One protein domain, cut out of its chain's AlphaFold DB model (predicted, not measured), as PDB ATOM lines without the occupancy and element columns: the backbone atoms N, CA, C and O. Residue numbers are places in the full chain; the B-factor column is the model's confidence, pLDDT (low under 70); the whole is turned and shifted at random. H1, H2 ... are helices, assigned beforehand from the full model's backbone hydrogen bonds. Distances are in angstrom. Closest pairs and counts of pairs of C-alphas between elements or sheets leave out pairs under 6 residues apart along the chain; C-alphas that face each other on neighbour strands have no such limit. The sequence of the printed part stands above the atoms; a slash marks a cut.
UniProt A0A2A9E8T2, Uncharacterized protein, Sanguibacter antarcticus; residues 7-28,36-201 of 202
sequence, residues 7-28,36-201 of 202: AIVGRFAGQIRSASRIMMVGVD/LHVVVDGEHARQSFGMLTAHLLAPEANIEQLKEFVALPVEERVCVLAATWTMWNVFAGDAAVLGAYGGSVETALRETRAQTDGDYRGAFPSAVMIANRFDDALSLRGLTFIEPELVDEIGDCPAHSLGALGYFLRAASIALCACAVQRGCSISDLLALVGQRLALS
ATOM      1  N   ALA A   7      18.028  -6.497 -23.838       39.09
ATOM      2  CA  ALA A   7      17.835  -7.793 -24.501       39.09
ATOM      3  C   ALA A   7      16.419  -7.987 -25.072       39.09
ATOM      4  O   ALA A   7      16.254  -8.471 -26.188       39.09
ATOM      5  N   ILE A   8      15.397  -7.550 -24.336       41.47
ATOM      6  CA  ILE A   8      13.990  -7.621 -24.766       41.47
ATOM      7  C   ILE A   8      13.708  -6.593 -25.860       41.47
ATOM      8  O   ILE A   8      12.977  -6.828 -26.813       41.47
ATOM      9  N   VAL A   9      14.372  -5.448 -25.793       41.06
ATOM     10  CA  VAL A   9      14.025  -4.356 -26.687       41.06
ATOM     11  C   VAL A   9      14.790  -4.410 -28.020       41.06
ATOM     12  O   VAL A   9      14.321  -3.893 -29.031       41.06
ATOM     13  N   GLY A  10      15.910  -5.140 -28.066       37.84
ATOM     14  CA  GLY A  10      16.433  -5.680 -29.324       37.84
ATOM     15  C   GLY A  10      15.475  -6.689 -29.977       37.84
ATOM     16  O   GLY A  10      15.432  -6.756 -31.203       37.84
ATOM     17  N   ARG A  11      14.655  -7.415 -29.193       46.84
ATOM     18  CA  ARG A  11      13.606  -8.298 -29.730       46.84
ATOM     19  C   ARG A  11      12.406  -7.525 -30.255       46.84
ATOM     20  O   ARG A  11      11.983  -7.876 -31.333       46.84
ATOM     21  N   PHE A  12      11.920  -6.461 -29.613       43.34
ATOM     22  CA  PHE A  12      10.789  -5.674 -30.149       43.34
ATOM     23  C   PHE A  12      11.122  -5.054 -31.519       43.34
ATOM     24  O   PHE A  12      10.421  -5.271 -32.502       43.34
ATOM     25  N   ALA A  13      12.266  -4.367 -31.632       39.53
ATOM     26  CA  ALA A  13      12.725  -3.803 -32.905       39.53
ATOM     27  C   ALA A  13      13.147  -4.887 -33.918       39.53
ATOM     28  O   ALA A  13      12.972  -4.708 -35.121       39.53
ATOM     29  N   GLY A  14      13.691  -6.014 -33.449       40.28
ATOM     30  CA  GLY A  14      14.058  -7.160 -34.285       40.28
ATOM     31  C   GLY A  14      12.859  -7.974 -34.779       40.28
ATOM     32  O   GLY A  14      12.887  -8.449 -35.905       40.28
ATOM     33  N   GLN A  15      11.798  -8.097 -33.981       45.44
ATOM     34  CA  GLN A  15      10.550  -8.788 -34.304       45.44
ATOM     35  C   GLN A  15       9.652  -7.912 -35.163       45.44
ATOM     36  O   GLN A  15       9.088  -8.441 -36.106       45.44
ATOM     37  N   ILE A  16       9.611  -6.590 -34.947       41.25
ATOM     38  CA  ILE A  16       8.997  -5.667 -35.910       41.25
ATOM     39  C   ILE A  16       9.758  -5.731 -37.234       41.25
ATOM     40  O   ILE A  16       9.131  -6.002 -38.240       41.25
ATOM     41  N   ARG A  17      11.098  -5.634 -37.266       39.66
ATOM     42  CA  ARG A  17      11.866  -5.800 -38.525       39.66
ATOM     43  C   ARG A  17      11.720  -7.187 -39.163       39.66
ATOM     44  O   ARG A  17      11.800  -7.300 -40.382       39.66
ATOM     45  N   SER A  18      11.546  -8.239 -38.362       37.28
ATOM     46  CA  SER A  18      11.287  -9.602 -38.842       37.28
ATOM     47  C   SER A  18       9.856  -9.768 -39.361       37.28
ATOM     48  O   SER A  18       9.661 -10.515 -40.313       37.28
ATOM     49  N   ALA A  19       8.878  -9.076 -38.773       38.00
ATOM     50  CA  ALA A  19       7.491  -9.012 -39.233       38.00
ATOM     51  C   ALA A  19       7.350  -8.115 -40.478       38.00
ATOM     52  O   ALA A  19       6.655  -8.480 -41.417       38.00
ATOM     53  N   SER A  20       8.133  -7.034 -40.572       34.09
ATOM     54  CA  SER A  20       8.309  -6.197 -41.771       34.09
ATOM     55  C   SER A  20       9.007  -6.926 -42.930       34.09
ATOM     56  O   SER A  20       9.228  -6.340 -43.986       34.09
ATOM     57  N   ARG A  21       9.390  -8.200 -42.750       34.25
ATOM     58  CA  ARG A  21      10.013  -9.063 -43.765       34.25
ATOM     59  C   ARG A  21       9.046 -10.090 -44.363       34.25
ATOM     60  O   ARG A  21       9.493 -11.090 -44.923       34.25
ATOM     61  N   ILE A  22       7.739  -9.849 -44.281       33.78
ATOM     62  CA  ILE A  22       6.750 -10.563 -45.095       33.78
ATOM     63  C   ILE A  22       6.857 -10.001 -46.526       33.78
ATOM     64  O   ILE A  22       6.390  -8.905 -46.820       33.78
ATOM     65  N   MET A  23       7.602 -10.706 -47.386       28.45
ATOM     66  CA  MET A  23       7.912 -10.281 -48.756       28.45
ATOM     67  C   MET A  23       6.740 -10.476 -49.727       28.45
ATOM     68  O   MET A  23       6.090 -11.517 -49.741       28.45
ATOM     69  N   MET A  24       6.579  -9.457 -50.578       30.67
ATOM     70  CA  MET A  24       5.728  -9.331 -51.767       30.67
ATOM     71  C   MET A  24       5.557 -10.599 -52.612       30.67
ATOM     72  O   MET A  24       6.549 -11.141 -53.095       30.67
ATOM     73  N   VAL A  25       4.306 -10.887 -52.987       31.64
ATOM     74  CA  VAL A  25       3.916 -11.186 -54.378       31.64
ATOM     75  C   VAL A  25       2.542 -10.542 -54.619       31.64
ATOM     76  O   VAL A  25       1.625 -10.736 -53.829       31.64
ATOM     77  N   GLY A  26       2.428  -9.710 -55.658       29.67
ATOM     78  CA  GLY A  26       1.227  -8.922 -55.952       29.67
ATOM     79  C   GLY A  26       0.007  -9.772 -56.315       29.67
ATOM     80  O   GLY A  26       0.142 -10.835 -56.921       29.67
ATOM     81  N   VAL A  27      -1.183  -9.274 -55.974       36.22
ATOM     82  CA  VAL A  27      -2.460  -9.873 -56.373       36.22
ATOM     83  C   VAL A  27      -3.040  -9.085 -57.548       36.22
ATOM     84  O   VAL A  27      -3.216  -7.870 -57.487       36.22
ATOM     85  N   ASP A  28      -3.303  -9.805 -58.638       34.69
ATOM     86  CA  ASP A  28      -3.996  -9.332 -59.834       34.69
ATOM     87  C   ASP A  28      -5.461  -9.003 -59.486       34.69
ATOM     88  O   ASP A  28      -6.217  -9.883 -59.070       34.69
ATOM     89  N   LEU A  36      -6.351 -11.914 -48.954       65.81
ATOM     90  CA  LEU A  36      -5.599 -10.672 -48.779       65.81
ATOM     91  C   LEU A  36      -4.308 -10.954 -48.014       65.81
ATOM     92  O   LEU A  36      -4.344 -11.395 -46.864       65.81
ATOM     93  N   HIS A  37      -3.171 -10.654 -48.637       66.12
ATOM     94  CA  HIS A  37      -1.886 -10.671 -47.952       66.12
ATOM     95  C   HIS A  37      -1.713  -9.426 -47.091       66.12
ATOM     96  O   HIS A  37      -1.764  -8.305 -47.597       66.12
ATOM     97  N   VAL A  38      -1.470  -9.624 -45.797       69.25
ATOM     98  CA  VAL A  38      -1.316  -8.514 -44.855       69.25
ATOM     99  C   VAL A  38       0.144  -8.099 -44.763       69.25
ATOM    100  O   VAL A  38       1.008  -8.903 -44.403       69.25
ATOM    101  N   VAL A  39       0.417  -6.831 -45.066       71.12
ATOM    102  CA  VAL A  39       1.758  -6.249 -44.994       71.12
ATOM    103  C   VAL A  39       1.772  -5.186 -43.907       71.12
ATOM    104  O   VAL A  39       1.212  -4.109 -44.068       71.12
ATOM    105  N   VAL A  40       2.438  -5.493 -42.794       73.75
ATOM    106  CA  VAL A  40       2.630  -4.551 -41.687       73.75
ATOM    107  C   VAL A  40       4.017  -3.930 -41.796       73.75
ATOM    108  O   VAL A  40       5.038  -4.604 -41.633       73.75
ATOM    109  N   ASP A  41       4.051  -2.627 -42.048       78.75
ATOM    110  CA  ASP A  41       5.283  -1.843 -42.053       78.75
ATOM    111  C   ASP A  41       5.448  -1.003 -40.770       78.75
ATOM    112  O   ASP A  41       4.687  -1.107 -39.802       78.75
ATOM    113  N   GLY A  42       6.500  -0.180 -40.748       76.75
ATOM    114  CA  GLY A  42       6.788   0.693 -39.614       76.75
ATOM    115  C   GLY A  42       5.732   1.775 -39.380       76.75
ATOM    116  O   GLY A  42       5.576   2.205 -38.238       76.75
ATOM    117  N   GLU A  43       4.998   2.203 -40.410       84.81
ATOM    118  CA  GLU A  43       3.958   3.221 -40.267       84.81
ATOM    119  C   GLU A  43       2.725   2.650 -39.576       84.81
ATOM    120  O   GLU A  43       2.270   3.220 -38.588       84.81
ATOM    121  N   HIS A  44       2.283   1.456 -39.972       86.62
ATOM    122  CA  HIS A  44       1.196   0.755 -39.289       86.62
ATOM    123  C   HIS A  44       1.508   0.514 -37.808       86.62
ATOM    124  O   HIS A  44       0.647   0.686 -36.939       86.62
ATOM    125  N   ALA A  45       2.757   0.148 -37.497       83.88
ATOM    126  CA  ALA A  45       3.209  -0.022 -36.121       83.88
ATOM    127  C   ALA A  45       3.193   1.308 -35.346       83.88
ATOM    128  O   ALA A  45       2.738   1.337 -34.203       83.88
ATOM    129  N   ARG A  46       3.646   2.414 -35.956       86.44
ATOM    130  CA  ARG A  46       3.601   3.755 -35.345       86.44
ATOM    131  C   ARG A  46       2.172   4.224 -35.108       86.44
ATOM    132  O   ARG A  46       1.872   4.676 -34.005       86.44
ATOM    133  N   GLN A  47       1.306   4.084 -36.104       90.44
ATOM    134  CA  GLN A  47      -0.094   4.474 -36.022       90.44
ATOM    135  C   GLN A  47      -0.802   3.693 -34.912       90.44
ATOM    136  O   GLN A  47      -1.398   4.284 -34.013       90.44
ATOM    137  N   SER A  48      -0.659   2.366 -34.908       92.00
ATOM    138  CA  SER A  48      -1.272   1.503 -33.896       92.00
ATOM    139  C   SER A  48      -0.725   1.800 -32.497       92.00
ATOM    140  O   SER A  48      -1.479   1.846 -31.525       92.00
ATOM    141  N   PHE A  49       0.583   2.050 -32.373       92.25
ATOM    142  CA  PHE A  49       1.193   2.446 -31.104       92.25
ATOM    143  C   PHE A  49       0.682   3.811 -30.615       92.25
ATOM    144  O   PHE A  49       0.438   3.992 -29.419       92.25
ATOM    145  N   GLY A  50       0.477   4.759 -31.533       92.25
ATOM    146  CA  GLY A  50      -0.172   6.040 -31.266       92.25
ATOM    147  C   GLY A  50      -1.585   5.856 -30.713       92.25
ATOM    148  O   GLY A  50      -1.891   6.424 -29.665       92.25
ATOM    149  N   MET A  51      -2.383   4.983 -31.335       94.62
ATOM    150  CA  MET A  51      -3.733   4.625 -30.880       94.62
ATOM    151  C   MET A  51      -3.739   3.960 -29.503       94.62
ATOM    152  O   MET A  51      -4.551   4.317 -28.654       94.62
ATOM    153  N   LEU A  52      -2.801   3.053 -29.217       95.12
ATOM    154  CA  LEU A  52      -2.661   2.462 -27.879       95.12
ATOM    155  C   LEU A  52      -2.289   3.512 -26.826       95.12
ATOM    156  O   LEU A  52      -2.821   3.506 -25.715       95.12
ATOM    157  N   THR A  53      -1.389   4.427 -27.178       93.62
ATOM    158  CA  THR A  53      -0.958   5.507 -26.287       93.62
ATOM    159  C   THR A  53      -2.113   6.462 -25.995       93.62
ATOM    160  O   THR A  53      -2.352   6.785 -24.833       93.62
ATOM    161  N   ALA A  54      -2.866   6.873 -27.019       91.44
ATOM    162  CA  ALA A  54      -4.047   7.714 -26.859       91.44
ATOM    163  C   ALA A  54      -5.139   6.995 -26.053       91.44
ATOM    164  O   ALA A  54      -5.674   7.570 -25.110       91.44
ATOM    165  N   HIS A  55      -5.398   5.717 -26.339       91.19
ATOM    166  CA  HIS A  55      -6.342   4.885 -25.589       91.19
ATOM    167  C   HIS A  55      -6.051   4.855 -24.079       91.19
ATOM    168  O   HIS A  55      -6.983   4.855 -23.277       91.19
ATOM    169  N   LEU A  56      -4.773   4.858 -23.684       91.44
ATOM    170  CA  LEU A  56      -4.350   4.782 -22.284       91.44
ATOM    171  C   LEU A  56      -4.173   6.140 -21.596       91.44
ATOM    172  O   LEU A  56      -4.493   6.267 -20.416       91.44
ATOM    173  N   LEU A  57      -3.613   7.131 -22.294       91.31
ATOM    174  CA  LEU A  57      -3.152   8.384 -21.683       91.31
ATOM    175  C   LEU A  57      -3.996   9.603 -22.064       91.31
ATOM    176  O   LEU A  57      -3.997  10.589 -21.330       91.31
ATOM    177  N   ALA A  58      -4.695   9.559 -23.198       89.56
ATOM    178  CA  ALA A  58      -5.503  10.670 -23.692       89.56
ATOM    179  C   ALA A  58      -6.750  10.173 -24.453       89.56
ATOM    180  O   ALA A  58      -6.847  10.389 -25.663       89.56
ATOM    181  N   PRO A  59      -7.721   9.521 -23.776       84.00
ATOM    182  CA  PRO A  59      -8.875   8.910 -24.445       84.00
ATOM    183  C   PRO A  59      -9.694   9.901 -25.285       84.00
ATOM    184  O   PRO A  59     -10.196   9.544 -26.346       84.00
ATOM    185  N   GLU A  60      -9.764  11.159 -24.844       83.38
ATOM    186  CA  GLU A  60     -10.396  12.279 -25.558       83.38
ATOM    187  C   GLU A  60      -9.757  12.508 -26.943       83.38
ATOM    188  O   GLU A  60     -10.449  12.717 -27.936       83.38
ATOM    189  N   ALA A  61      -8.424  12.416 -27.029       78.25
ATOM    190  CA  ALA A  61      -7.669  12.605 -28.268       78.25
ATOM    191  C   ALA A  61      -7.731  11.379 -29.194       78.25
ATOM    192  O   ALA A  61      -7.466  11.492 -30.391       78.25
ATOM    193  N   ASN A  62      -8.108  10.213 -28.660       83.12
ATOM    194  CA  ASN A  62      -8.224   8.982 -29.436       83.12
ATOM    195  C   ASN A  62      -9.363   9.062 -30.465       83.12
ATOM    196  O   ASN A  62      -9.305   8.406 -31.498       83.12
ATOM    197  N   ILE A  63     -10.386   9.894 -30.228       84.44
ATOM    198  CA  ILE A  63     -11.551  10.024 -31.118       84.44
ATOM    199  C   ILE A  63     -11.135  10.366 -32.555       84.44
ATOM    200  O   ILE A  63     -11.671   9.778 -33.492       84.44
ATOM    201  N   GLU A  64     -10.181  11.281 -32.742       85.38
ATOM    202  CA  GLU A  64      -9.732  11.666 -34.085       85.38
ATOM    203  C   GLU A  64      -8.984  10.522 -34.783       85.38
ATOM    204  O   GLU A  64      -9.270  10.224 -35.938       85.38
ATOM    205  N   GLN A  65      -8.141   9.782 -34.060       86.06
ATOM    206  CA  GLN A  65      -7.437   8.615 -34.609       86.06
ATOM    207  C   GLN A  65      -8.403   7.482 -34.994       86.06
ATOM    208  O   GLN A  65      -8.216   6.809 -36.005       86.06
ATOM    209  N   LEU A  66      -9.478   7.294 -34.224       88.19
ATOM    210  CA  LEU A  66     -10.522   6.319 -34.542       88.19
ATOM    211  C   LEU A  66     -11.353   6.733 -35.770       88.19
ATOM    212  O   LEU A  66     -11.739   5.873 -36.562       88.19
ATOM    213  N   LYS A  67     -11.613   8.034 -35.957       88.81
ATOM    214  CA  LYS A  67     -12.256   8.553 -37.177       88.81
ATOM    215  C   LYS A  67     -11.366   8.351 -38.400       88.81
ATOM    216  O   LYS A  67     -11.863   7.911 -39.434       88.81
ATOM    217  N   GLU A  68     -10.073   8.642 -38.271       91.25
ATOM    218  CA  GLU A  68      -9.086   8.402 -39.327       91.25
ATOM    219  C   GLU A  68      -9.051   6.922 -39.710       91.25
ATOM    220  O   GLU A  68      -9.164   6.608 -40.890       91.25
ATOM    221  N   PHE A  69      -9.009   6.016 -38.727       93.19
ATOM    222  CA  PHE A  69      -9.063   4.574 -38.971       93.19
ATOM    223  C   PHE A  69     -10.293   4.159 -39.788       93.19
ATOM    224  O   PHE A  69     -10.169   3.411 -40.751       93.19
ATOM    225  N   VAL A  70     -11.482   4.656 -39.439       91.81
ATOM    226  CA  VAL A  70     -12.727   4.339 -40.162       91.81
ATOM    227  C   VAL A  70     -12.709   4.850 -41.609       91.81
ATOM    228  O   VAL A  70     -13.343   4.244 -42.471       91.81
ATOM    229  N   ALA A  71     -11.986   5.937 -41.884       92.12
ATOM    230  CA  ALA A  71     -11.858   6.518 -43.218       92.12
ATOM    231  C   ALA A  71     -10.811   5.817 -44.104       92.12
ATOM    232  O   ALA A  71     -10.744   6.102 -45.302       92.12
ATOM    233  N   LEU A  72      -9.995   4.920 -43.543       92.50
ATOM    234  CA  LEU A  72      -8.989   4.184 -44.299       92.50
ATOM    235  C   LEU A  72      -9.628   3.193 -45.295       92.50
ATOM    236  O   LEU A  72     -10.672   2.590 -44.998       92.50
ATOM    237  N   PRO A  73      -8.968   2.948 -46.445       91.94
ATOM    238  CA  PRO A  73      -9.266   1.802 -47.302       91.94
ATOM    239  C   PRO A  73      -9.314   0.493 -46.504       91.94
ATOM    240  O   PRO A  73      -8.682   0.370 -45.451       91.94
ATOM    241  N   VAL A  74     -10.081  -0.490 -46.977       90.94
ATOM    242  CA  VAL A  74     -10.282  -1.753 -46.242       90.94
ATOM    243  C   VAL A  74      -8.958  -2.479 -45.995       90.94
ATOM    244  O   VAL A  74      -8.736  -3.001 -44.905       90.94
ATOM    245  N   GLU A  75      -8.047  -2.429 -46.960       88.94
ATOM    246  CA  GLU A  75      -6.720  -3.034 -46.900       88.94
ATOM    247  C   GLU A  75      -5.879  -2.406 -45.783       88.94
ATOM    248  O   GLU A  75      -5.302  -3.109 -44.956       88.94
ATOM    249  N   GLU A  76      -5.889  -1.077 -45.700       90.44
ATOM    250  CA  GLU A  76      -5.190  -0.316 -44.661       90.44
ATOM    251  C   GLU A  76      -5.790  -0.585 -43.273       90.44
ATOM    252  O   GLU A  76      -5.061  -0.796 -42.302       90.44
ATOM    253  N   ARG A  77      -7.125  -0.686 -43.163       92.50
ATOM    254  CA  ARG A  77      -7.784  -1.085 -41.905       92.50
ATOM    255  C   ARG A  77      -7.339  -2.472 -41.452       92.50
ATOM    256  O   ARG A  77      -7.047  -2.660 -40.270       92.50
ATOM    257  N   VAL A  78      -7.253  -3.431 -42.374       90.88
ATOM    258  CA  VAL A  78      -6.750  -4.785 -42.092       90.88
ATOM    259  C   VAL A  78      -5.297  -4.742 -41.607       90.88
ATOM    260  O   VAL A  78      -4.974  -5.383 -40.603       90.88
ATOM    261  N   CYS A  79      -4.430  -3.960 -42.252       89.56
ATOM    262  CA  CYS A  79      -3.032  -3.821 -41.843       89.56
ATOM    263  C   CYS A  79      -2.888  -3.183 -40.453       89.56
ATOM    264  O   CYS A  79      -2.100  -3.665 -39.637       89.56
ATOM    265  N   VAL A  80      -3.687  -2.163 -40.127       92.50
ATOM    266  CA  VAL A  80      -3.723  -1.558 -38.784       92.50
ATOM    267  C   VAL A  80      -4.223  -2.548 -37.724       92.50
ATOM    268  O   VAL A  80      -3.638  -2.646 -36.639       92.50
ATOM    269  N   LEU A  81      -5.267  -3.329 -38.020       93.62
ATOM    270  CA  LEU A  81      -5.752  -4.383 -37.121       93.62
ATOM    271  C   LEU A  81      -4.664  -5.428 -36.855       93.62
ATOM    272  O   LEU A  81      -4.401  -5.763 -35.698       93.62
ATOM    273  N   ALA A  82      -3.976  -5.885 -37.900       90.31
ATOM    274  CA  ALA A  82      -2.882  -6.844 -37.776       90.31
ATOM    275  C   ALA A  82      -1.666  -6.273 -37.030       90.31
ATOM    276  O   ALA A  82      -1.042  -6.976 -36.230       90.31
ATOM    277  N   ALA A  83      -1.337  -4.995 -37.229       89.56
ATOM    278  CA  ALA A  83      -0.293  -4.309 -36.474       89.56
ATOM    279  C   ALA A  83      -0.648  -4.219 -34.981       89.56
ATOM    280  O   ALA A  83       0.190  -4.502 -34.121       89.56
ATOM    281  N   THR A  84      -1.907  -3.908 -34.663       94.44
ATOM    282  CA  THR A  84      -2.408  -3.854 -33.281       94.44
ATOM    283  C   THR A  84      -2.412  -5.231 -32.619       94.44
ATOM    284  O   THR A  84      -1.927  -5.379 -31.495       94.44
ATOM    285  N   TRP A  85      -2.862  -6.262 -33.337       93.50
ATOM    286  CA  TRP A  85      -2.766  -7.657 -32.907       93.50
ATOM    287  C   TRP A  85      -1.311  -8.087 -32.658       93.50
ATOM    288  O   TRP A  85      -1.006  -8.712 -31.639       93.50
ATOM    289  N   THR A  86      -0.387  -7.697 -33.542       88.69
ATOM    290  CA  THR A  86       1.046  -7.995 -33.397       88.69
ATOM    291  C   THR A  86       1.601  -7.356 -32.128       88.69
ATOM    292  O   THR A  86       2.277  -8.023 -31.349       88.69
ATOM    293  N   MET A  87       1.281  -6.085 -31.865       89.44
ATOM    294  CA  MET A  87       1.704  -5.417 -30.631       89.44
ATOM    295  C   MET A  87       1.173  -6.113 -29.379       89.44
ATOM    296  O   MET A  87       1.935  -6.290 -28.428       89.44
ATOM    297  N   TRP A  88      -0.097  -6.532 -29.371       94.19
ATOM    298  CA  TRP A  88      -0.642  -7.323 -28.265       94.19
ATOM    299  C   TRP A  88       0.187  -8.588 -28.031       94.19
ATOM    300  O   TRP A  88       0.622  -8.827 -26.904       94.19
ATOM    301  N   ASN A  89       0.479  -9.348 -29.089       91.00
ATOM    302  CA  ASN A  89       1.282 -10.567 -28.996       91.00
ATOM    303  C   ASN A  89       2.686 -10.304 -28.450       91.00
ATOM    304  O   ASN A  89       3.179 -11.061 -27.612       91.00
ATOM    305  N   VAL A  90       3.318  -9.210 -28.876       88.12
ATOM    306  CA  VAL A  90       4.644  -8.849 -28.377       88.12
ATOM    307  C   VAL A  90       4.594  -8.454 -26.899       88.12
ATOM    308  O   VAL A  90       5.405  -8.953 -26.121       88.12
ATOM    309  N   PHE A  91       3.628  -7.636 -26.465       91.56
ATOM    310  CA  PHE A  91       3.492  -7.302 -25.043       91.56
ATOM    311  C   PHE A  91       3.122  -8.514 -24.185       91.56
ATOM    312  O   PHE A  91       3.619  -8.639 -23.069       91.56
ATOM    313  N   ALA A  92       2.297  -9.435 -24.689       92.00
ATOM    314  CA  ALA A  92       1.996 -10.684 -23.993       92.00
ATOM    315  C   ALA A  92       3.255 -11.557 -23.858       92.00
ATOM    316  O   ALA A  92       3.512 -12.121 -22.793       92.00
ATOM    317  N   GLY A  93       4.081 -11.609 -24.908       88.06
ATOM    318  CA  GLY A  93       5.382 -12.266 -24.885       88.06
ATOM    319  C   GLY A  93       6.344 -11.653 -23.865       88.06
ATOM    320  O   GLY A  93       6.967 -12.379 -23.089       88.06
ATOM    321  N   ASP A  94       6.427 -10.325 -23.812       87.81
ATOM    322  CA  ASP A  94       7.246  -9.608 -22.834       87.81
ATOM    323  C   ASP A  94       6.751  -9.836 -21.403       87.81
ATOM    324  O   ASP A  94       7.558 -10.107 -20.511       87.81
ATOM    325  N   ALA A  95       5.436  -9.791 -21.183       90.44
ATOM    326  CA  ALA A  95       4.829 -10.071 -19.889       90.44
ATOM    327  C   ALA A  95       5.191 -11.488 -19.418       90.44
ATOM    328  O   ALA A  95       5.628 -11.663 -18.280       90.44
ATOM    329  N   ALA A  96       5.098 -12.478 -20.309       91.38
ATOM    330  CA  ALA A  96       5.505 -13.849 -20.024       91.38
ATOM    331  C   ALA A  96       6.998 -13.957 -19.670       91.38
ATOM    332  O   ALA A  96       7.345 -14.565 -18.663       91.38
ATOM    333  N   VAL A  97       7.896 -13.322 -20.432       90.62
ATOM    334  CA  VAL A  97       9.344 -13.327 -20.134       90.62
ATOM    335  C   VAL A  97       9.651 -12.712 -18.765       90.62
ATOM    336  O   VAL A  97      10.579 -13.150 -18.085       90.62
ATOM    337  N   LEU A  98       8.874 -11.715 -18.348       89.81
ATOM    338  CA  LEU A  98       8.990 -11.075 -17.037       89.81
ATOM    339  C   LEU A  98       8.383 -11.910 -15.896       89.81
ATOM    340  O   LEU A  98       8.480 -11.512 -14.741       89.81
ATOM    341  N   GLY A  99       7.774 -13.059 -16.199       89.44
ATOM    342  CA  GLY A  99       7.144 -13.938 -15.215       89.44
ATOM    343  C   GLY A  99       5.687 -13.598 -14.901       89.44
ATOM    344  O   GLY A  99       5.105 -14.220 -14.012       89.44
ATOM    345  N   ALA A 100       5.061 -12.664 -15.626       86.75
ATOM    346  CA  ALA A 100       3.609 -12.520 -15.566       86.75
ATOM    347  C   ALA A 100       2.937 -13.781 -16.134       86.75
ATOM    348  O   ALA A 100       3.504 -14.472 -16.984       86.75
ATOM    349  N   TYR A 101       1.720 -14.078 -15.672       87.31
ATOM    350  CA  TYR A 101       0.888 -15.149 -16.239       87.31
ATOM    351  C   TYR A 101       1.570 -16.530 -16.247       87.31
ATOM    352  O   TYR A 101       1.503 -17.284 -17.214       87.31
ATOM    353  N   GLY A 102       2.314 -16.852 -15.185       83.75
ATOM    354  CA  GLY A 102       3.010 -18.137 -15.072       83.75
ATOM    355  C   GLY A 102       4.187 -18.321 -16.039       83.75
ATOM    356  O   GLY A 102       4.656 -19.443 -16.204       83.75
ATOM    357  N   GLY A 103       4.674 -17.250 -16.676       84.69
ATOM    358  CA  GLY A 103       5.926 -17.257 -17.437       84.69
ATOM    359  C   GLY A 103       5.852 -17.811 -18.867       84.69
ATOM    360  O   GLY A 103       6.888 -17.967 -19.509       84.69
ATOM    361  N   SER A 104       4.656 -18.122 -19.380       92.06
ATOM    362  CA  SER A 104       4.453 -18.674 -20.730       92.06
ATOM    363  C   SER A 104       3.703 -17.695 -21.631       92.06
ATOM    364  O   SER A 104       2.697 -17.120 -21.219       92.06
ATOM    365  N   VAL A 105       4.165 -17.540 -22.879       90.25
ATOM    366  CA  VAL A 105       3.517 -16.679 -23.886       90.25
ATOM    367  C   VAL A 105       2.094 -17.153 -24.172       90.25
ATOM    368  O   VAL A 105       1.179 -16.340 -24.233       90.25
ATOM    369  N   GLU A 106       1.890 -18.468 -24.276       91.12
ATOM    370  CA  GLU A 106       0.568 -19.064 -24.491       91.12
ATOM    371  C   GLU A 106      -0.384 -18.728 -23.337       91.12
ATOM    372  O   GLU A 106      -1.525 -18.323 -23.558       91.12
ATOM    373  N   THR A 107       0.101 -18.819 -22.094       93.12
ATOM    374  CA  THR A 107      -0.695 -18.460 -20.918       93.12
ATOM    375  C   THR A 107      -1.016 -16.967 -20.900       93.12
ATOM    376  O   THR A 107      -2.168 -16.608 -20.675       93.12
ATOM    377  N   ALA A 108      -0.042 -16.100 -21.199       93.50
ATOM    378  CA  ALA A 108      -0.254 -14.656 -21.260       93.50
ATOM    379  C   ALA A 108      -1.288 -14.266 -22.331       93.50
ATOM    380  O   ALA A 108      -2.205 -13.490 -22.052       93.50
ATOM    381  N   LEU A 109      -1.195 -14.836 -23.535       94.06
ATOM    382  CA  LEU A 109      -2.172 -14.620 -24.608       94.06
ATOM    383  C   LEU A 109      -3.565 -15.104 -24.207       94.06
ATOM    384  O   LEU A 109      -4.542 -14.375 -24.363       94.06
ATOM    385  N   ARG A 110      -3.662 -16.306 -23.632       95.12
ATOM    386  CA  ARG A 110      -4.933 -16.868 -23.170       95.12
ATOM    387  C   ARG A 110      -5.581 -16.014 -22.083       95.12
ATOM    388  O   ARG A 110      -6.782 -15.772 -22.140       95.12
ATOM    389  N   GLU A 111      -4.816 -15.562 -21.093       96.56
ATOM    390  CA  GLU A 111      -5.355 -14.777 -19.979       96.56
ATOM    391  C   GLU A 111      -5.767 -13.367 -20.410       96.56
ATOM    392  O   GLU A 111      -6.860 -12.918 -20.064       96.56
ATOM    393  N   THR A 112      -4.948 -12.687 -21.214       96.06
ATOM    394  CA  THR A 112      -5.299 -11.357 -21.744       96.06
ATOM    395  C   THR A 112      -6.499 -11.419 -22.691       96.06
ATOM    396  O   THR A 112      -7.362 -10.540 -22.640       96.06
ATOM    397  N   ARG A 113      -6.629 -12.496 -23.476       96.19
ATOM    398  CA  ARG A 113      -7.823 -12.787 -24.283       96.19
ATOM    399  C   ARG A 113      -9.056 -13.001 -23.424       96.19
ATOM    400  O   ARG A 113     -10.054 -12.336 -23.647       96.19
ATOM    401  N   ALA A 114      -8.983 -13.874 -22.420       96.12
ATOM    402  CA  ALA A 114     -10.123 -14.168 -21.553       96.12
ATOM    403  C   ALA A 114     -10.652 -12.914 -20.837       96.12
ATOM    404  O   ALA A 114     -11.863 -12.745 -20.706       96.12
ATOM    405  N   GLN A 115      -9.756 -12.021 -20.406       96.50
ATOM    406  CA  GLN A 115     -10.142 -10.740 -19.810       96.50
ATOM    407  C   GLN A 115     -10.808  -9.813 -20.836       96.50
ATOM    408  O   GLN A 115     -11.881  -9.280 -20.572       96.50
ATOM    409  N   THR A 116     -10.212  -9.668 -22.022       96.94
ATOM    410  CA  THR A 116     -10.758  -8.810 -23.088       96.94
ATOM    411  C   THR A 116     -12.119  -9.313 -23.577       96.94
ATOM    412  O   THR A 116     -13.052  -8.528 -23.731       96.94
ATOM    413  N   ASP A 117     -12.273 -10.628 -23.746       95.88
ATOM    414  CA  ASP A 117     -13.548 -11.278 -24.049       95.88
ATOM    415  C   ASP A 117     -14.611 -10.960 -22.996       95.88
ATOM    416  O   ASP A 117     -15.753 -10.668 -23.350       95.88
ATOM    417  N   GLY A 118     -14.246 -11.000 -21.711       93.94
ATOM    418  CA  GLY A 118     -15.140 -10.636 -20.612       93.94
ATOM    419  C   GLY A 118     -15.648  -9.195 -20.713       93.94
ATOM    420  O   GLY A 118     -16.833  -8.955 -20.488       93.94
ATOM    421  N   ASP A 119     -14.779  -8.265 -21.117       92.69
ATOM    422  CA  ASP A 119     -15.109  -6.844 -21.277       92.69
ATOM    423  C   ASP A 119     -15.989  -6.584 -22.518       92.69
ATOM    424  O   ASP A 119     -16.887  -5.740 -22.487       92.69
ATOM    425  N   TYR A 120     -15.751  -7.303 -23.621       94.00
ATOM    426  CA  TYR A 120     -16.358  -6.997 -24.923       94.00
ATOM    427  C   TYR A 120     -17.580  -7.844 -25.267       94.00
ATOM    428  O   TYR A 120     -18.504  -7.339 -25.904       94.00
ATOM    429  N   ARG A 121     -17.632  -9.121 -24.878       91.94
ATOM    430  CA  ARG A 121     -18.609 -10.082 -25.422       91.94
ATOM    431  C   ARG A 121     -20.067  -9.683 -25.181       91.94
ATOM    432  O   ARG A 121     -20.914  -9.978 -26.019       91.94
ATOM    433  N   GLY A 122     -20.355  -9.008 -24.067       88.44
ATOM    434  CA  GLY A 122     -21.706  -8.539 -23.743       88.44
ATOM    435  C   GLY A 122     -22.150  -7.294 -24.520       88.44
ATOM    436  O   GLY A 122     -23.334  -7.154 -24.805       88.44
ATOM    437  N   ALA A 123     -21.218  -6.403 -24.870       89.19
ATOM    438  CA  ALA A 123     -21.524  -5.107 -25.485       89.19
ATOM    439  C   ALA A 123     -21.245  -5.069 -26.997       89.19
ATOM    440  O   ALA A 123     -21.955  -4.403 -27.744       89.19
ATOM    441  N   PHE A 124     -20.230  -5.805 -27.452       92.88
ATOM    442  CA  PHE A 124     -19.723  -5.789 -28.824       92.88
ATOM    443  C   PHE A 124     -19.405  -7.216 -29.317       92.88
ATOM    444  O   PHE A 124     -18.247  -7.539 -29.588       92.88
ATOM    445  N   PRO A 125     -20.407  -8.103 -29.458       92.69
ATOM    446  CA  PRO A 125     -20.176  -9.494 -29.862       92.69
ATOM    447  C   PRO A 125     -19.521  -9.625 -31.246       92.69
ATOM    448  O   PRO A 125     -18.643 -10.467 -31.423       92.69
ATOM    449  N   SER A 126     -19.868  -8.756 -32.205       91.88
ATOM    450  CA  SER A 126     -19.241  -8.738 -33.537       91.88
ATOM    451  C   SER A 126     -17.748  -8.394 -33.476       91.88
ATOM    452  O   SER A 126     -16.963  -8.935 -34.247       91.88
ATOM    453  N   ALA A 127     -17.333  -7.540 -32.533       93.00
ATOM    454  CA  ALA A 127     -15.923  -7.201 -32.340       93.00
ATOM    455  C   ALA A 127     -15.114  -8.417 -31.881       93.00
ATOM    456  O   ALA A 127     -14.046  -8.683 -32.422       93.00
ATOM    457  N   VAL A 128     -15.655  -9.176 -30.922       94.81
ATOM    458  CA  VAL A 128     -15.048 -10.423 -30.437       94.81
ATOM    459  C   VAL A 128     -14.965 -11.457 -31.558       94.81
ATOM    460  O   VAL A 128     -13.941 -12.115 -31.721       94.81
ATOM    461  N   MET A 129     -16.024 -11.586 -32.362       94.38
ATOM    462  CA  MET A 129     -16.040 -12.503 -33.501       94.38
ATOM    463  C   MET A 129     -14.950 -12.157 -34.524       94.38
ATOM    464  O   MET A 129     -14.149 -13.028 -34.858       94.38
ATOM    465  N   ILE A 130     -14.879 -10.901 -34.981       93.75
ATOM    466  CA  ILE A 130     -13.842 -10.455 -35.925       93.75
ATOM    467  C   ILE A 130     -12.451 -10.641 -35.324       93.75
ATOM    468  O   ILE A 130     -11.567 -11.156 -36.004       93.75
ATOM    469  N   ALA A 131     -12.251 -10.265 -34.058       93.88
ATOM    470  CA  ALA A 131     -10.955 -10.386 -33.404       93.88
ATOM    471  C   ALA A 131     -10.477 -11.841 -33.312       93.88
ATOM    472  O   ALA A 131      -9.308 -12.109 -33.578       93.88
ATOM    473  N   ASN A 132     -11.372 -12.782 -32.999       91.94
ATOM    474  CA  ASN A 132     -11.043 -14.207 -32.969       91.94
ATOM    475  C   ASN A 132     -10.754 -14.756 -34.369       91.94
ATOM    476  O   ASN A 132      -9.771 -15.466 -34.533       91.94
ATOM    477  N   ARG A 133     -11.530 -14.367 -35.391       91.00
ATOM    478  CA  ARG A 133     -11.235 -14.743 -36.786       91.00
ATOM    479  C   ARG A 133      -9.874 -14.204 -37.244       91.00
ATOM    480  O   ARG A 133      -9.134 -14.917 -37.912       91.00
ATOM    481  N   PHE A 134      -9.527 -12.973 -36.856       89.50
ATOM    482  CA  PHE A 134      -8.202 -12.391 -37.097       89.50
ATOM    483  C   PHE A 134      -7.100 -13.166 -36.385       89.50
ATOM    484  O   PHE A 134      -6.076 -13.481 -36.984       89.50
ATOM    485  N   ASP A 135      -7.307 -13.455 -35.104       87.50
ATOM    486  CA  ASP A 135      -6.345 -14.195 -34.304       87.50
ATOM    487  C   ASP A 135      -6.135 -15.605 -34.855       87.50
ATOM    488  O   ASP A 135      -4.995 -16.026 -34.981       87.50
ATOM    489  N   ASP A 136      -7.183 -16.311 -35.270       84.88
ATOM    490  CA  ASP A 136      -7.074 -17.633 -35.891       84.88
ATOM    491  C   ASP A 136      -6.322 -17.563 -37.229       84.88
ATOM    492  O   ASP A 136      -5.398 -18.350 -37.461       84.88
ATOM    493  N   ALA A 137      -6.655 -16.582 -38.075       81.62
ATOM    494  CA  ALA A 137      -6.003 -16.386 -39.369       81.62
ATOM    495  C   ALA A 137      -4.499 -16.089 -39.230       81.62
ATOM    496  O   ALA A 137      -3.700 -16.566 -40.034       81.62
ATOM    497  N   LEU A 138      -4.102 -15.348 -38.189       78.94
ATOM    498  CA  LEU A 138      -2.709 -14.951 -37.956       78.94
ATOM    499  C   LEU A 138      -1.934 -15.906 -37.021       78.94
ATOM    500  O   LEU A 138      -0.706 -15.985 -37.109       78.94
ATOM    501  N   SER A 139      -2.610 -16.648 -36.134       68.00
ATOM    502  CA  SER A 139      -1.996 -17.568 -35.154       68.00
ATOM    503  C   SER A 139      -1.654 -18.935 -35.747       68.00
ATOM    504  O   SER A 139      -0.699 -19.590 -35.311       68.00
ATOM    505  N   LEU A 140      -2.387 -19.378 -36.770       44.78
ATOM    506  CA  LEU A 140      -2.151 -20.661 -37.413       44.78
ATOM    507  C   LEU A 140      -1.024 -20.537 -38.450       44.78
ATOM    508  O   LEU A 140      -1.202 -20.071 -39.565       44.78
ATOM    509  N   ARG A 141       0.154 -21.070 -38.106       39.69
ATOM    510  CA  ARG A 141       1.161 -21.582 -39.065       39.69
ATOM    511  C   ARG A 141       1.891 -20.570 -39.962       39.69
ATOM    512  O   ARG A 141       2.440 -20.979 -40.982       39.69
ATOM    513  N   GLY A 142       1.951 -19.290 -39.603       43.94
ATOM    514  CA  GLY A 142       2.589 -18.297 -40.479       43.94
ATOM    515  C   GLY A 142       1.813 -18.092 -41.781       43.94
ATOM    516  O   GLY A 142       2.403 -17.773 -42.813       43.94
ATOM    517  N   LEU A 143       0.497 -18.310 -41.735       48.69
ATOM    518  CA  LEU A 143      -0.397 -17.891 -42.796       48.69
ATOM    519  C   LEU A 143      -0.449 -16.362 -42.780       48.69
ATOM    520  O   LEU A 143      -0.817 -15.730 -41.798       48.69
ATOM    521  N   THR A 144       0.006 -15.761 -43.873       57.59
ATOM    522  CA  THR A 144       0.042 -14.308 -44.075       57.59
ATOM    523  C   THR A 144      -1.194 -13.829 -44.826       57.59
ATOM    524  O   THR A 144      -1.112 -12.849 -45.565       57.59
ATOM    525  N   PHE A 145      -2.309 -14.559 -44.714       65.56
ATOM    526  CA  PHE A 145      -3.508 -14.312 -45.499       65.56
ATOM    527  C   PHE A 145      -4.750 -14.208 -44.615       65.56
ATOM    528  O   PHE A 145      -4.939 -15.000 -43.695       65.56
ATOM    529  N   ILE A 146      -5.597 -13.230 -44.923       78.44
ATOM    530  CA  ILE A 146      -6.930 -13.073 -44.342       78.44
ATOM    531  C   ILE A 146      -7.951 -13.563 -45.370       78.44
ATOM    532  O   ILE A 146      -7.844 -13.250 -46.560       78.44
ATOM    533  N   GLU A 147      -8.914 -14.363 -44.913       82.31
ATOM    534  CA  GLU A 147     -10.006 -14.867 -45.748       82.31
ATOM    535  C   GLU A 147     -10.807 -13.700 -46.354       82.31
ATOM    536  O   GLU A 147     -11.107 -12.747 -45.626       82.31
ATOM    537  N   PRO A 148     -11.175 -13.749 -47.651       83.31
ATOM    538  CA  PRO A 148     -11.931 -12.681 -48.309       83.31
ATOM    539  C   PRO A 148     -13.196 -12.274 -47.547       83.31
ATOM    540  O   PRO A 148     -13.449 -11.090 -47.371       83.31
ATOM    541  N   GLU A 149     -13.920 -13.233 -46.974       87.94
ATOM    542  CA  GLU A 149     -15.150 -12.983 -46.219       87.94
ATOM    543  C   GLU A 149     -14.910 -12.144 -44.956       87.94
ATOM    544  O   GLU A 149     -15.806 -11.447 -44.485       87.94
ATOM    545  N   LEU A 150     -13.716 -12.232 -44.359       88.00
ATOM    546  CA  LEU A 150     -13.342 -11.390 -43.222       88.00
ATOM    547  C   LEU A 150     -12.956  -9.977 -43.675       88.00
ATOM    548  O   LEU A 150     -13.235  -9.010 -42.965       88.00
ATOM    549  N   VAL A 151     -12.340  -9.850 -44.854       88.81
ATOM    550  CA  VAL A 151     -12.032  -8.550 -45.470       88.81
ATOM    551  C   VAL A 151     -13.323  -7.822 -45.841       88.81
ATOM    552  O   VAL A 151     -13.479  -6.657 -45.478       88.81
ATOM    553  N   ASP A 152     -14.267  -8.516 -46.475       87.88
ATOM    554  CA  ASP A 152     -15.581  -7.978 -46.836       87.88
ATOM    555  C   ASP A 152     -16.342  -7.510 -45.590       87.88
ATOM    556  O   ASP A 152     -16.841  -6.388 -45.547       87.88
ATOM    557  N   GLU A 153     -16.341  -8.303 -44.512       88.88
ATOM    558  CA  GLU A 153     -17.006  -7.927 -43.260       88.88
ATOM    559  C   GLU A 153     -16.403  -6.662 -42.613       88.88
ATOM    560  O   GLU A 153     -17.130  -5.812 -42.086       88.88
ATOM    561  N   ILE A 154     -15.077  -6.497 -42.679       88.69
ATOM    562  CA  ILE A 154     -14.406  -5.256 -42.264       88.69
ATOM    563  C   ILE A 154     -14.805  -4.098 -43.177       88.69
ATOM    564  O   ILE A 154     -15.047  -2.988 -42.689       88.69
ATOM    565  N   GLY A 155     -14.856  -4.347 -44.486       85.88
ATOM    566  CA  GLY A 155     -15.229  -3.387 -45.517       85.88
ATOM    567  C   GLY A 155     -16.624  -2.813 -45.295       85.88
ATOM    568  O   GLY A 155     -16.769  -1.594 -45.178       85.88
ATOM    569  N   ASP A 156     -17.602  -3.704 -45.154       89.06
ATOM    570  CA  ASP A 156     -19.035  -3.416 -45.137       89.06
ATOM    571  C   ASP A 156     -19.518  -2.780 -43.830       89.06
ATOM    572  O   ASP A 156     -20.493  -2.022 -43.825       89.06
ATOM    573  N   CYS A 157     -18.844  -3.054 -42.706       89.00
ATOM    574  CA  CYS A 157     -19.228  -2.506 -41.408       89.00
ATOM    575  C   CYS A 157     -18.048  -1.861 -40.660       89.00
ATOM    576  O   CYS A 157     -17.383  -2.497 -39.830       89.00
ATOM    577  N   PRO A 158     -17.822  -0.546 -40.845       87.94
ATOM    578  CA  PRO A 158     -16.762   0.164 -40.135       87.94
ATOM    579  C   PRO A 158     -16.896   0.128 -38.606       87.94
ATOM    580  O   PRO A 158     -15.894   0.129 -37.900       87.94
ATOM    581  N   ALA A 159     -18.117   0.023 -38.075       91.00
ATOM    582  CA  ALA A 159     -18.337  -0.117 -36.637       91.00
ATOM    583  C   ALA A 159     -17.798  -1.449 -36.084       91.00
ATOM    584  O   ALA A 159     -17.249  -1.477 -34.983       91.00
ATOM    585  N   HIS A 160     -17.914  -2.546 -36.840       91.44
ATOM    586  CA  HIS A 160     -17.384  -3.840 -36.413       91.44
ATOM    587  C   HIS A 160     -15.850  -3.845 -36.418       91.44
ATOM    588  O   HIS A 160     -15.239  -4.278 -35.441       91.44
ATOM    589  N   SER A 161     -15.228  -3.300 -37.470       92.75
ATOM    590  CA  SER A 161     -13.764  -3.165 -37.538       92.75
ATOM    591  C   SER A 161     -13.211  -2.224 -36.464       92.75
ATOM    592  O   SER A 161     -12.204  -2.541 -35.835       92.75
ATOM    593  N   LEU A 162     -13.908  -1.124 -36.166       94.69
ATOM    594  CA  LEU A 162     -13.578  -0.245 -35.043       94.69
ATOM    595  C   LEU A 162     -13.690  -0.973 -33.694       94.69
ATOM    596  O   LEU A 162     -12.831  -0.823 -32.826       94.69
ATOM    597  N   GLY A 163     -14.728  -1.794 -33.523       95.12
ATOM    598  CA  GLY A 163     -14.886  -2.644 -32.347       95.12
ATOM    599  C   GLY A 163     -13.729  -3.634 -32.186       95.12
ATOM    600  O   GLY A 163     -13.194  -3.766 -31.085       95.12
ATOM    601  N   ALA A 164     -13.308  -4.286 -33.272       95.88
ATOM    602  CA  ALA A 164     -12.169  -5.207 -33.280       95.88
ATOM    603  C   ALA A 164     -10.839  -4.492 -32.983       95.88
ATOM    604  O   ALA A 164     -10.021  -5.002 -32.217       95.88
ATOM    605  N   LEU A 165     -10.642  -3.278 -33.507       96.50
ATOM    606  CA  LEU A 165      -9.503  -2.434 -33.143       96.50
ATOM    607  C   LEU A 165      -9.501  -2.150 -31.637       96.50
ATOM    608  O   LEU A 165      -8.491  -2.366 -30.970       96.50
ATOM    609  N   GLY A 166     -10.645  -1.734 -31.085       95.81
ATOM    610  CA  GLY A 166     -10.808  -1.523 -29.647       95.81
ATOM    611  C   GLY A 166     -10.488  -2.778 -28.830       95.81
ATOM    612  O   GLY A 166      -9.777  -2.691 -27.832       95.81
ATOM    613  N   TYR A 167     -10.946  -3.944 -29.289       97.50
ATOM    614  CA  TYR A 167     -10.640  -5.233 -28.674       97.50
ATOM    615  C   TYR A 167      -9.122  -5.475 -28.607       97.50
ATOM    616  O   TYR A 167      -8.585  -5.749 -27.533       97.50
ATOM    617  N   PHE A 168      -8.393  -5.311 -29.715       96.94
ATOM    618  CA  PHE A 168      -6.940  -5.520 -29.715       96.94
ATOM    619  C   PHE A 168      -6.181  -4.470 -28.899       96.94
ATOM    620  O   PHE A 168      -5.232  -4.822 -28.198       96.94
ATOM    621  N   LEU A 169      -6.608  -3.203 -28.927       96.62
ATOM    622  CA  LEU A 169      -6.045  -2.154 -28.070       96.62
ATOM    623  C   LEU A 169      -6.231  -2.496 -26.589       96.62
ATOM    624  O   LEU A 169      -5.291  -2.366 -25.802       96.62
ATOM    625  N   ARG A 170      -7.408  -3.007 -26.213       97.06
ATOM    626  CA  ARG A 170      -7.685  -3.464 -24.853       97.06
ATOM    627  C   ARG A 170      -6.787  -4.639 -24.470       97.06
ATOM    628  O   ARG A 170      -6.135  -4.567 -23.428       97.06
ATOM    629  N   ALA A 171      -6.678  -5.661 -25.311       97.12
ATOM    630  CA  ALA A 171      -5.820  -6.815 -25.049       97.12
ATOM    631  C   ALA A 171      -4.335  -6.417 -24.902       97.12
ATOM    632  O   ALA A 171      -3.669  -6.811 -23.938       97.12
ATOM    633  N   ALA A 172      -3.840  -5.549 -25.794       96.94
ATOM    634  CA  ALA A 172      -2.503  -4.966 -25.710       96.94
ATOM    635  C   ALA A 172      -2.308  -4.165 -24.416       96.94
ATOM    636  O   ALA A 172      -1.273  -4.298 -23.764       96.94
ATOM    637  N   SER A 173      -3.308  -3.376 -24.010       97.50
ATOM    638  CA  SER A 173      -3.258  -2.586 -22.777       97.50
ATOM    639  C   SER A 173      -3.112  -3.463 -21.533       97.50
ATOM    640  O   SER A 173      -2.298  -3.159 -20.667       97.50
ATOM    641  N   ILE A 174      -3.829  -4.590 -21.458       97.75
ATOM    642  CA  ILE A 174      -3.756  -5.517 -20.321       97.75
ATOM    643  C   ILE A 174      -2.353  -6.133 -20.246       97.75
ATOM    644  O   ILE A 174      -1.730  -6.129 -19.179       97.75
ATOM    645  N   ALA A 175      -1.819  -6.598 -21.379       96.50
ATOM    646  CA  ALA A 175      -0.469  -7.151 -21.454       96.50
ATOM    647  C   ALA A 175       0.609  -6.114 -21.077       96.50
ATOM    648  O   ALA A 175       1.542  -6.416 -20.326       96.50
ATOM    649  N   LEU A 176       0.458  -4.873 -21.547       95.94
ATOM    650  CA  LEU A 176       1.346  -3.757 -21.226       95.94
ATOM    651  C   LEU A 176       1.298  -3.402 -19.732       95.94
ATOM    652  O   LEU A 176       2.346  -3.207 -19.114       95.94
ATOM    653  N   CYS A 177       0.108  -3.359 -19.131       96.31
ATOM    654  CA  CYS A 177      -0.062  -3.143 -17.695       96.31
ATOM    655  C   CYS A 177       0.659  -4.225 -16.884       96.31
ATOM    656  O   CYS A 177       1.374  -3.907 -15.936       96.31
ATOM    657  N   ALA A 178       0.541  -5.494 -17.282       96.00
ATOM    658  CA  ALA A 178       1.276  -6.579 -16.639       96.00
ATOM    659  C   ALA A 178       2.797  -6.398 -16.764       96.00
ATOM    660  O   ALA A 178       3.515  -6.574 -15.779       96.00
ATOM    661  N   CYS A 179       3.291  -5.976 -17.934       94.44
ATOM    662  CA  CYS A 179       4.702  -5.628 -18.115       94.44
ATOM    663  C   CYS A 179       5.151  -4.514 -17.158       94.44
ATOM    664  O   CYS A 179       6.210  -4.631 -16.541       94.44
ATOM    665  N   ALA A 180       4.360  -3.446 -17.034       93.94
ATOM    666  CA  ALA A 180       4.664  -2.317 -16.157       93.94
ATOM    667  C   ALA A 180       4.716  -2.746 -14.681       93.94
ATOM    668  O   ALA A 180       5.676  -2.424 -13.979       93.94
ATOM    669  N   VAL A 181       3.750  -3.561 -14.241       95.75
ATOM    670  CA  VAL A 181       3.700  -4.119 -12.880       95.75
ATOM    671  C   VAL A 181       4.928  -4.979 -12.584       95.75
ATOM    672  O   VAL A 181       5.595  -4.745 -11.581       95.75
ATOM    673  N   GLN A 182       5.277  -5.927 -13.462       94.00
ATOM    674  CA  GLN A 182       6.444  -6.795 -13.239       94.00
ATOM    675  C   GLN A 182       7.768  -6.023 -13.222       94.00
ATOM    676  O   GLN A 182       8.730  -6.437 -12.578       94.00
ATOM    677  N   ARG A 183       7.831  -4.887 -13.923       90.69
ATOM    678  CA  ARG A 183       9.005  -4.005 -13.947       90.69
ATOM    679  C   ARG A 183       9.029  -2.989 -12.808       90.69
ATOM    680  O   ARG A 183      10.055  -2.341 -12.627       90.69
ATOM    681  N   GLY A 184       7.928  -2.826 -12.075       94.75
ATOM    682  CA  GLY A 184       7.791  -1.790 -11.055       94.75
ATOM    683  C   GLY A 184       7.869  -0.369 -11.622       94.75
ATOM    684  O   GLY A 184       8.434   0.508 -10.972       94.75
ATOM    685  N   CYS A 185       7.351  -0.137 -12.834       95.44
ATOM    686  CA  CYS A 185       7.343   1.181 -13.481       95.44
ATOM    687  C   CYS A 185       5.924   1.643 -13.836       95.44
ATOM    688  O   CYS A 185       4.975   0.857 -13.802       95.44
ATOM    689  N   SER A 186       5.770   2.921 -14.199       95.88
ATOM    690  CA  SER A 186       4.490   3.413 -14.710       95.88
ATOM    691  C   SER A 186       4.251   2.954 -16.154       95.88
ATOM    692  O   SER A 186       5.187   2.646 -16.899       95.88
ATOM    693  N   ILE A 187       2.980   2.929 -16.566       94.00
ATOM    694  CA  ILE A 187       2.588   2.654 -17.958       94.00
ATOM    695  C   ILE A 187       3.162   3.731 -18.889       94.00
ATOM    696  O   ILE A 187       3.681   3.406 -19.955       94.00
ATOM    697  N   SER A 188       3.129   4.998 -18.466       94.12
ATOM    698  CA  SER A 188       3.659   6.129 -19.230       94.12
ATOM    699  C   SER A 188       5.157   5.995 -19.504       94.12
ATOM    700  O   SER A 188       5.585   6.232 -20.631       94.12
ATOM    701  N   ASP A 189       5.949   5.559 -18.518       92.62
ATOM    702  CA  ASP A 189       7.392   5.342 -18.702       92.62
ATOM    703  C   ASP A 189       7.665   4.230 -19.715       92.62
ATOM    704  O   ASP A 189       8.553   4.341 -20.565       92.62
ATOM    705  N   LEU A 190       6.883   3.149 -19.642       90.94
ATOM    706  CA  LEU A 190       7.021   2.023 -20.554       90.94
ATOM    707  C   LEU A 190       6.638   2.419 -21.986       90.94
ATOM    708  O   LEU A 190       7.384   2.112 -22.916       90.94
ATOM    709  N   LEU A 191       5.537   3.156 -22.163       92.88
ATOM    710  CA  LEU A 191       5.133   3.713 -23.456       92.88
ATOM    711  C   LEU A 191       6.189   4.680 -24.004       92.88
ATOM    712  O   LEU A 191       6.579   4.556 -25.162       92.88
ATOM    713  N   ALA A 192       6.720   5.590 -23.187       90.25
ATOM    714  CA  ALA A 192       7.774   6.508 -23.618       90.25
ATOM    715  C   ALA A 192       9.018   5.752 -24.116       90.25
ATOM    716  O   ALA A 192       9.573   6.083 -25.167       90.25
ATOM    717  N   LEU A 193       9.424   4.691 -23.412       87.75
ATOM    718  CA  LEU A 193      10.577   3.871 -23.787       87.75
ATOM    719  C   LEU A 193      10.351   3.084 -25.089       87.75
ATOM    720  O   LEU A 193      11.275   2.968 -25.900       87.75
ATOM    721  N   VAL A 194       9.147   2.546 -25.301       86.69
ATOM    722  CA  VAL A 194       8.781   1.865 -26.556       86.69
ATOM    723  C   VAL A 194       8.713   2.875 -27.705       86.69
ATOM    724  O   VAL A 194       9.357   2.671 -28.737       86.69
ATOM    725  N   GLY A 195       8.028   4.003 -27.501       84.62
ATOM    726  CA  GLY A 195       7.860   5.067 -28.492       84.62
ATOM    727  C   GLY A 195       9.187   5.668 -28.953       84.62
ATOM    728  O   GLY A 195       9.425   5.778 -30.156       84.62
ATOM    729  N   GLN A 196      10.106   5.958 -28.022       82.69
ATOM    730  CA  GLN A 196      11.448   6.446 -28.358       82.69
ATOM    731  C   GLN A 196      12.170   5.493 -29.319       82.69
ATOM    732  O   GLN A 196      12.877   5.928 -30.223       82.69
ATOM    733  N   ARG A 197      12.003   4.181 -29.154       74.06
ATOM    734  CA  ARG A 197      12.708   3.206 -29.989       74.06
ATOM    735  C   ARG A 197      12.025   2.910 -31.308       74.06
ATOM    736  O   ARG A 197      12.734   2.607 -32.267       74.06
ATOM    737  N   LEU A 198      10.701   3.017 -31.373       76.25
ATOM    738  CA  LEU A 198       9.989   3.045 -32.649       76.25
ATOM    739  C   LEU A 198      10.473   4.227 -33.496       76.25
ATOM    740  O   LEU A 198      10.793   4.037 -34.665       76.25
ATOM    741  N   ALA A 199      10.647   5.406 -32.888       75.69
ATOM    742  CA  ALA A 199      11.197   6.579 -33.569       75.69
ATOM    743  C   ALA A 199      12.647   6.375 -34.050       75.69
ATOM    744  O   ALA A 199      12.996   6.808 -35.142       75.69
ATOM    745  N   LEU A 200      13.485   5.683 -33.269       74.56
ATOM    746  CA  LEU A 200      14.886   5.391 -33.620       74.56
ATOM    747  C   LEU A 200      15.073   4.210 -34.591       74.56
ATOM    748  O   LEU A 200      16.199   3.933 -34.995       74.56
ATOM    749  N   SER A 201      14.012   3.461 -34.899       61.38
ATOM    750  CA  SER A 201      14.077   2.293 -35.792       61.38
ATOM    751  C   SER A 201      13.707   2.610 -37.243       61.38
ATOM    752  O   SER A 201      13.701   1.682 -38.053       61.38
TER     753      SER A 201
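What this domain is: This is residues 7 to 28 and 36 to 201 of the 202 residues of an uncharacterized protein of Sanguibacter antarcticus (UniProt A0A2A9E8T2). Two long helices, H4 and H9, run side by side through the middle, and most other helices pack round this pair: H2, H3 and H10 on one side of it, H6 and H7 on the other. H8 packs across the first residues of H4, tiny H5 sits by its last ones, and H1 lies outside, near H4 and H10. The printed part has 188 residues with ten named helices, H1 to H10 along the chain, and no named strand; its class is all helix, and its helix packing is mostly crossed. It is compact, with a radius of gyration of the C-alphas of 15.6 A and spans of 47 by 38 by 32 A.

How they stand to each other: Begin at H1, residues 7 to 19, which touches no helix. It is close to but not clearly touching H4, residues 74 to 97, where the closest C-alphas, of Phe 12 and Val 90, are 7.1 A apart. Past the cut, H2, residues 42 to 57, and H3, residues 59 to 71, form a helical hairpin; their closest C-alphas, of Ala 54 and Asn 62, are 5.1 A apart. Residues 44 to 49 of H2 touch H4, closest at the C-alphas of His 44 and Val 80, 5.5 A. The hub is H9, residues 158 to 183, touching 8 other helices. H4 and H9 run the same way at a shallow tilt of 20 degrees, and their closest C-alphas, of Trp 88 and Ala 172, are 3.9 A apart. H3 touches H9 with residues 66 to 70 alone, closest at the C-alphas of Val 70 and Pro 158, 5.8 A. H5, residues 100 to 103, touches H4 only at the corner, closest at the C-alphas of Ala 96 and Gly 103, 4.3 A. H6, residues 105 to 120, touches H9 at a steep tilt of 51 degrees, closest at the C-alphas of Thr 112 and Ala 171, 5.6 A. H6 and H7, residues 125 to 139, form a helical hairpin but only just touch, with 3 pairs of C-alphas within 8 A, the closest being Asp 117 and Val 128, 6.6 A. H7 touches H9, closest at the C-alphas of Ala 127 and Ala 164, 4.4 A. H8, residues 148 to 156, touches H4, closest at the C-alphas of Val 74 and Gly 155, 5.3 A. H10, residues 187 to 200, touches H2 at a shallow tilt of 18 degrees, opposite ways, closest at the C-alphas of Thr 53 and Leu 191, 7.0 A. H2 and H3 are apart from H6 and H7. Every O i to N i+4 pair is within hydrogen-bond range in H2, H4, H6, H7, H8 and H9, against 8 of 9 in H1, 6 of 9 in H3 and 9 of 10 in H10; H5 is too short for such a pair.

Where its parts are: Find C-alpha 7 at (17.835, -7.793, -24.501), where H1 begins. H2 runs 21.9 A from C-alpha 42 to C-alpha 57. H4 starts at C-alpha 74, (-10.282, -1.753, -46.242), and runs 34.7 A to C-alpha 97. H6 is 22.1 A long and H7 20.6 A. H9, the longest helix with 26 residues, runs 37.0 A, and H10 ends at C-alpha 200, (14.886, 5.391, -33.620).

The domain as a whole: The two C-alphas farthest apart, of Asp 28 and Gly 184, are 50.7 A apart. Residues 29 to 35 are not printed, and C-alphas 28 and 36 stand 11.3 A apart across the cut. Of the links printed whole, H7 to H8 is short but not tight, and the others are tight. Mean pLDDT of the printed part is 82.1; residues 7 to 28, 36 to 38, 139 to 145 and 201 are under 70.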